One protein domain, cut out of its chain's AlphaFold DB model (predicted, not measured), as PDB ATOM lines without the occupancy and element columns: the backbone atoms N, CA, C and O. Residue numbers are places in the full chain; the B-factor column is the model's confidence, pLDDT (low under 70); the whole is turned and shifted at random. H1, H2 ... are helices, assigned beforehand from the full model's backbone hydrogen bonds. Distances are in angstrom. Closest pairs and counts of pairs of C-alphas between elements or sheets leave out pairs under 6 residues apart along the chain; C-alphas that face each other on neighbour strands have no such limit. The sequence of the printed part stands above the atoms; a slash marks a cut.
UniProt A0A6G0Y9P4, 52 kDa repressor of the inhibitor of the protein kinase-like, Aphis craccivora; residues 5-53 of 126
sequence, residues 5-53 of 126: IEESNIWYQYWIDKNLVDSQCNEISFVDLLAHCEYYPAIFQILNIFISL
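Overview. This is residues 5 to 53 of the 126 residues of the protein "52 kDa repressor of the inhibitor of the protein kinase-like" of Aphis craccivora (UniProt A0A6G0Y9P4). The model is an open frame of four helices round a hollow middle: H1 and H4, the two longer helices, meet near their first turns at a corner, and the short H3 lies beside H4. Residues 12 to 29, with the later part of H1 and the tiny helix H2, stick out as an arc that leads back to H3. The printed part has 49 residues with four named helices, H1, H2, H3 and H4 in that order, and no named strand; the class is all helix. The whole is only just compact, close to loose, with a radius of gyration of the C-alphas of 11.3 A, and it spans 28 by 23 by 16 A.

Along the chain. H1 is residues 5 to 17, from Ile 5 with its C-alpha at (-18.843, 49.330, 39.214) to Asp 17, 18.3 A from first to last C-alpha. H2 is residues 22 to 25, four residues, beginning with C-alpha 22 at (-41.266, 37.449, 37.370). H3 is residues 30 to 35, Phe 30 to Ala 35, 8.8 A from first to last C-alpha. H4 is residues 41 to 52, 16.7 A from first to last C-alpha, and ends with C-alpha 52 at (-31.206, 52.977, 57.034).

Arrangement. H1 and H4 only just touch, and only at their ends, with 3 pairs of C-alphas within 8 A. H1 touches H4 with residues 7 to 8 alone, and H4 touches H1 with residues 42 to 43 alone; the closest C-alphas of the two helices are those of Ser 8 and Ile 43, 7.0 A apart. The lines of H1 and H4 are about perpendicular, at 84 degrees. H3 and H4 are close but not clearly touching, the closest C-alphas being those of Leu 34 and Phe 44, 6.9 A apart. H3 and H4 run opposite ways at a shallow tilt of 27 degrees. H1 and H3 are apart, and H2 is apart from H1, H3 and H4. In H1, H3 and H4 every O i to N i+4 pair is within hydrogen-bond range. H2 is too short for such a pair, and its one O i to N i+3 pair is not within range.

Size, cuts and confidence. The C-alphas farthest apart are those of Asn 19 and Ser 52, 29.6 A. Residues 12 to 29 stand free, of which 12 to 17 belong to H1 and 22 to 25 to H2; the body without them has 31 residues and spans 24 by 17 by 11 A. The printed part has no cut, and the links H1 to H2, H2 to H3 and H3 to H4 are tight. The mean pLDDT of the printed part is 75.3, and 12 residues are under 70, namely residues 19 to 29 and residue 38.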
ATOM      1  N   ILE A   5     -18.272  49.511  40.554       80.81
ATOM      2  CA  ILE A   5     -18.843  49.330  39.214       80.81
ATOM      3  C   ILE A   5     -18.711  47.867  38.778       80.81
ATOM      4  O   ILE A   5     -19.682  47.281  38.310       80.81
ATOM      5  N   GLU A   6     -17.548  47.257  39.001       82.81
ATOM      6  CA  GLU A   6     -17.297  45.855  38.657       82.81
ATOM      7  C   GLU A   6     -18.136  44.898  39.509       82.81
ATOM      8  O   GLU A   6     -18.800  44.017  38.969       82.81
ATOM      9  N   GLU A   7     -18.203  45.114  40.827       84.38
ATOM     10  CA  GLU A   7     -19.079  44.335  41.710       84.38
ATOM     11  C   GLU A   7     -20.550  44.470  41.298       84.38
ATOM     12  O   GLU A   7     -21.260  43.470  41.232       84.38
ATOM     13  N   SER A   8     -21.001  45.684  40.959       81.00
ATOM     14  CA  SER A   8     -22.369  45.931  40.488       81.00
ATOM     15  C   SER A   8     -22.665  45.213  39.173       81.00
ATOM     16  O   SER A   8     -23.755  44.664  39.014       81.00
ATOM     17  N   ASN A   9     -21.717  45.208  38.235       83.88
ATOM     18  CA  ASN A   9     -21.864  44.512  36.961       83.88
ATOM     19  C   ASN A   9     -21.945  42.999  37.174       83.88
ATOM     20  O   ASN A   9     -22.839  42.357  36.631       83.88
ATOM     21  N   ILE A  10     -21.065  42.432  38.002       84.50
ATOM     22  CA  ILE A  10     -21.063  40.997  38.317       84.50
ATOM     23  C   ILE A  10     -22.367  40.601  39.017       84.50
ATOM     24  O   ILE A  10     -22.985  39.603  38.656       84.50
ATOM     25  N   TRP A  11     -22.822  41.401  39.979       82.38
ATOM     26  CA  TRP A  11     -24.074  41.158  40.688       82.38
ATOM     27  C   TRP A  11     -25.285  41.236  39.755       82.38
ATOM     28  O   TRP A  11     -26.154  40.370  39.803       82.38
ATOM     29  N   TYR A  12     -25.321  42.212  38.848       82.44
ATOM     30  CA  TYR A  12     -26.369  42.310  37.833       82.44
ATOM     31  C   TYR A  12     -26.389  41.088  36.903       82.44
ATOM     32  O   TYR A  12     -27.449  40.512  36.665       82.44
ATOM     33  N   GLN A  13     -25.217  40.638  36.441       82.50
ATOM     34  CA  GLN A  13     -25.099  39.432  35.617       82.50
ATOM     35  C   GLN A  13     -25.533  38.169  36.374       82.50
ATOM     36  O   GLN A  13     -26.248  37.344  35.814       82.50
ATOM     37  N   TYR A  14     -25.186  38.048  37.658       83.06
ATOM     38  CA  TYR A  14     -25.626  36.945  38.519       83.06
ATOM     39  C   TYR A  14     -27.158  36.842  38.606       83.06
ATOM     40  O   TYR A  14     -27.714  35.744  38.575       83.06
ATOM     41  N   TRP A  15     -27.855  37.979  38.685       77.19
ATOM     42  CA  TRP A  15     -29.319  38.000  38.725       77.19
ATOM     43  C   TRP A  15     -29.972  37.734  37.365       77.19
ATOM     44  O   TRP A  15     -31.031  37.108  37.333       77.19
ATOM     45  N   ILE A  16     -29.344  38.145  36.258       79.19
ATOM     46  CA  ILE A  16     -29.803  37.798  34.903       79.19
ATOM     47  C   ILE A  16     -29.672  36.292  34.657       79.19
ATOM     48  O   ILE A  16     -30.617  35.665  34.181       79.19
ATOM     49  N   ASP A  17     -28.527  35.703  35.008       79.25
ATOM     50  CA  ASP A  17     -28.241  34.282  34.773       79.25
ATOM     51  C   ASP A  17     -29.151  33.359  35.599       79.25
ATOM     52  O   ASP A  17     -29.530  32.273  35.160       79.25
ATOM     53  N   LYS A  18     -29.617  33.834  36.765       74.00
ATOM     54  CA  LYS A  18     -30.621  33.133  37.578       74.00
ATOM     55  C   LYS A  18     -31.984  32.957  36.893       74.00
ATOM     56  O   LYS A  18     -32.786  32.181  37.411       74.00
ATOM     57  N   ASN A  19     -32.243  33.625  35.761       63.25
ATOM     58  CA  ASN A  19     -33.406  33.412  34.886       63.25
ATOM     59  C   ASN A  19     -34.740  33.330  35.661       63.25
ATOM     60  O   ASN A  19     -35.580  32.453  35.439       63.25
ATOM     61  N   LEU A  20     -34.896  34.219  36.646       64.75
ATOM     62  CA  LEU A  20     -36.035  34.217  37.556       64.75
ATOM     63  C   LEU A  20     -37.301  34.589  36.786       64.75
ATOM     64  O   LEU A  20     -37.383  35.643  36.161       64.75
ATOM     65  N   VAL A  21     -38.307  33.720  36.852       61.03
ATOM     66  CA  VAL A  21     -39.661  34.042  36.391       61.03
ATOM     67  C   VAL A  21     -40.177  35.193  37.261       61.03
ATOM     68  O   VAL A  21     -40.068  35.099  38.482       61.03
ATOM     69  N   ASP A  22     -40.774  36.236  36.673       59.59
ATOM     70  CA  ASP A  22     -41.266  37.449  37.370       59.59
ATOM     71  C   ASP A  22     -42.082  37.167  38.654       59.59
ATOM     72  O   ASP A  22     -42.100  37.969  39.586       59.59
ATOM     73  N   SER A  23     -42.726  35.997  38.740       57.00
ATOM     74  CA  SER A  23     -43.437  35.517  39.934       57.00
ATOM     75  C   SER A  23     -42.536  35.277  41.155       57.00
ATOM     76  O   SER A  23     -42.995  35.486  42.272       57.00
ATOM     77  N   GLN A  24     -41.287  34.839  40.969       59.97
ATOM     78  CA  GLN A  24     -40.331  34.569  42.054       59.97
ATOM     79  C   GLN A  24     -39.630  35.848  42.521       59.97
ATOM     80  O   GLN A  24     -39.287  35.964  43.692       59.97
ATOM     81  N   CYS A  25     -39.478  36.845  41.643       58.94
ATOM     82  CA  CYS A  25     -38.903  38.147  41.993       58.94
ATOM     83  C   CYS A  25     -39.724  38.890  43.060       58.94
ATOM     84  O   CYS A  25     -39.157  39.604  43.881       58.94
ATOM     85  N   ASN A  26     -41.045  38.684  43.079       59.84
ATOM     86  CA  ASN A  26     -41.942  39.274  44.076       59.84
ATOM     87  C   ASN A  26     -41.877  38.587  45.453       59.84
ATOM     88  O   ASN A  26     -42.384  39.145  46.425       59.84
ATOM     89  N   GLU A  27     -41.270  37.399  45.548       62.53
ATOM     90  CA  GLU A  27     -41.147  36.633  46.798       62.53
ATOM     91  C   GLU A  27     -39.771  36.765  47.462       62.53
ATOM     92  O   GLU A  27     -39.608  36.344  48.606       62.53
ATOM     93  N   ILE A  28     -38.781  37.360  46.788       67.31
ATOM     94  CA  ILE A  28     -37.445  37.533  47.366       67.31
ATOM     95  C   ILE A  28     -37.532  38.577  48.479       67.31
ATOM     96  O   ILE A  28     -37.704  39.774  48.231       67.31
ATOM     97  N   SER A  29     -37.385  38.124  49.723       69.25
ATOM     98  CA  SER A  29     -37.281  39.031  50.856       69.25
ATOM     99  C   SER A  29     -35.965  39.798  50.781       69.25
ATOM    100  O   SER A  29     -34.928  39.286  50.359       69.25
ATOM    101  N   PHE A  30     -35.971  41.034  51.274       70.19
ATOM    102  CA  PHE A  30     -34.753  41.834  51.390       70.19
ATOM    103  C   PHE A  30     -33.675  41.138  52.246       70.19
ATOM    104  O   PHE A  30     -32.483  41.308  52.002       70.19
ATOM    105  N   VAL A  31     -34.084  40.315  53.219       71.56
ATOM    106  CA  VAL A  31     -33.168  39.496  54.035       71.56
ATOM    107  C   VAL A  31     -32.458  38.448  53.180       71.56
ATOM    108  O   VAL A  31     -31.253  38.247  53.329       71.56
ATOM    109  N   ASP A  32     -33.176  37.841  52.237       75.06
ATOM    110  CA  ASP A  32     -32.603  36.870  51.308       75.06
ATOM    111  C   ASP A  32     -31.619  37.561  50.364       75.06
ATOM    112  O   ASP A  32     -30.552  37.025  50.077       75.06
ATOM    113  N   LEU A  33     -31.920  38.789  49.932       75.44
ATOM    114  CA  LEU A  33     -31.020  39.599  49.109       75.44
ATOM    115  C   LEU A  33     -29.716  39.924  49.862       75.44
ATOM    116  O   LEU A  33     -28.634  39.787  49.292       75.44
ATOM    117  N   LEU A  34     -29.804  40.256  51.154       73.75
ATOM    118  CA  LEU A  34     -28.642  40.522  52.007       73.75
ATOM    119  C   LEU A  34     -27.723  39.294  52.147       73.75
ATOM    120  O   LEU A  34     -26.503  39.441  52.083       73.75
ATOM    121  N   ALA A  35     -28.294  38.091  52.276       73.75
ATOM    122  CA  ALA A  35     -27.534  36.842  52.386       73.75
ATOM    123  C   ALA A  35     -26.700  36.534  51.126       73.75
ATOM    124  O   ALA A  35     -25.636  35.929  51.206       73.75
ATOM    125  N   HIS A  36     -27.140  36.998  49.954       73.88
ATOM    126  CA  HIS A  36     -26.397  36.839  48.699       73.88
ATOM    127  C   HIS A  36     -25.292  37.894  48.504       73.88
ATOM    128  O   HIS A  36     -24.486  37.779  47.579       73.88
ATOM    129  N   CYS A  37     -25.236  38.918  49.361       72.94
ATOM    130  CA  CYS A  37     -24.273  40.016  49.275       72.94
ATOM    131  C   CYS A  37     -23.012  39.814  50.128       72.94
ATOM    132  O   CYS A  37     -22.139  40.678  50.095       72.94
ATOM    133  N   GLU A  38     -22.864  38.687  50.837       69.62
ATOM    134  CA  GLU A  38     -21.667  38.386  51.648       69.62
ATOM    135  C   GLU A  38     -20.361  38.425  50.832       69.62
ATOM    136  O   GLU A  38     -19.310  38.794  51.354       69.62
ATOM    137  N   TYR A  39     -20.439  38.121  49.532       75.94
ATOM    138  CA  TYR A  39     -19.305  38.145  48.602       75.94
ATOM    139  C   TYR A  39     -19.093  39.502  47.899       75.94
ATOM    140  O   TYR A  39     -18.112  39.657  47.176       75.94
ATOM    141  N   TYR A  40     -19.982  40.483  48.111       81.19
ATOM    142  CA  TYR A  40     -19.984  41.791  47.437       81.19
ATOM    143  C   TYR A  40     -20.003  42.938  48.463       81.19
ATOM    144  O   TYR A  40     -21.063  43.508  48.759       81.19
ATOM    145  N   PRO A  41     -18.842  43.293  49.045       81.25
ATOM    146  CA  PRO A  41     -18.766  44.240  50.154       81.25
ATOM    147  C   PRO A  41     -19.241  45.654  49.787       81.25
ATOM    148  O   PRO A  41     -19.766  46.351  50.660       81.25
ATOM    149  N   ALA A  42     -19.101  46.096  48.529       83.38
ATOM    150  CA  ALA A  42     -19.598  47.407  48.110       83.38
ATOM    151  C   ALA A  42     -21.133  47.428  48.022       83.38
ATOM    152  O   ALA A  42     -21.769  48.378  48.479       83.38
ATOM    153  N   ILE A  43     -21.738  46.357  47.504       82.62
ATOM    154  CA  ILE A  43     -23.199  46.224  47.383       82.62
ATOM    155  C   ILE A  43     -23.846  46.087  48.760       82.62
ATOM    156  O   ILE A  43     -24.850  46.742  49.042       82.62
ATOM    157  N   PHE A  44     -23.227  45.317  49.655       84.00
ATOM    158  CA  PHE A  44     -23.672  45.189  51.040       84.00
ATOM    159  C   PHE A  44     -23.730  46.546  51.762       84.00
ATOM    160  O   PHE A  44     -24.699  46.844  52.461       84.00
ATOM    161  N   GLN A  45     -22.729  47.413  51.568       83.19
ATOM    162  CA  GLN A  45     -22.738  48.763  52.145       83.19
ATOM    163  C   GLN A  45     -23.885  49.622  51.598       83.19
ATOM    164  O   GLN A  45     -24.551  50.311  52.368       83.19
ATOM    165  N   ILE A  46     -24.153  49.554  50.293       83.12
ATOM    166  CA  ILE A  46     -25.240  50.311  49.654       83.12
ATOM    167  C   ILE A  46     -26.600  49.848  50.174       83.12
ATOM    168  O   ILE A  46     -27.435  50.679  50.522       83.12
ATOM    169  N   LEU A  47     -26.810  48.537  50.291       81.31
ATOM    170  CA  LEU A  47     -28.044  47.969  50.836       81.31
ATOM    171  C   LEU A  47     -28.241  48.338  52.311       81.31
ATOM    172  O   LEU A  47     -29.360  48.643  52.720       81.31
ATOM    173  N   ASN A  48     -27.165  48.394  53.098       82.31
ATOM    174  CA  ASN A  48     -27.220  48.869  54.483       82.31
ATOM    175  C   ASN A  48     -27.566  50.362  54.594       82.31
ATOM    176  O   ASN A  48     -28.293  50.779  55.496       82.31
ATOM    177  N   ILE A  49     -27.077  51.189  53.671       83.50
ATOM    178  CA  ILE A  49     -27.490  52.593  53.601       83.50
ATOM    179  C   ILE A  49     -28.962  52.671  53.179       83.50
ATOM    180  O   ILE A  49     -29.736  53.409  53.788       83.50
ATOM    181  N   PHE A  50     -29.374  51.860  52.207       80.56
ATOM    182  CA  PHE A  50     -30.749  51.801  51.723       80.56
ATOM    183  C   PHE A  50     -31.750  51.385  52.810       80.56
ATOM    184  O   PHE A  50     -32.804  51.998  52.908       80.56
ATOM    185  N   ILE A  51     -31.421  50.422  53.679       76.12
ATOM    186  CA  ILE A  51     -32.300  50.041  54.803       76.12
ATOM    187  C   ILE A  51     -32.325  51.095  55.917       76.12
ATOM    188  O   ILE A  51     -33.325  51.232  56.621       76.12
ATOM    189  N   SER A  52     -31.240  51.858  56.083       77.62
ATOM    190  CA  SER A  52     -31.206  52.977  57.034       77.62
ATOM    191  C   SER A  52     -32.065  54.159  56.573       77.62
ATOM    192  O   SER A  52     -32.547  54.939  57.398       77.62
ATOM    193  N   LEU A  53     -32.284  54.276  55.259       74.94
ATOM    194  CA  LEU A  53     -33.226  55.213  54.673       74.94
ATOM    195  C   LEU A  53     -34.643  54.659  54.881       74.94
ATOM    196  O   LEU A  53     -34.964  53.581  54.383       74.94
TER     197      LEU A  53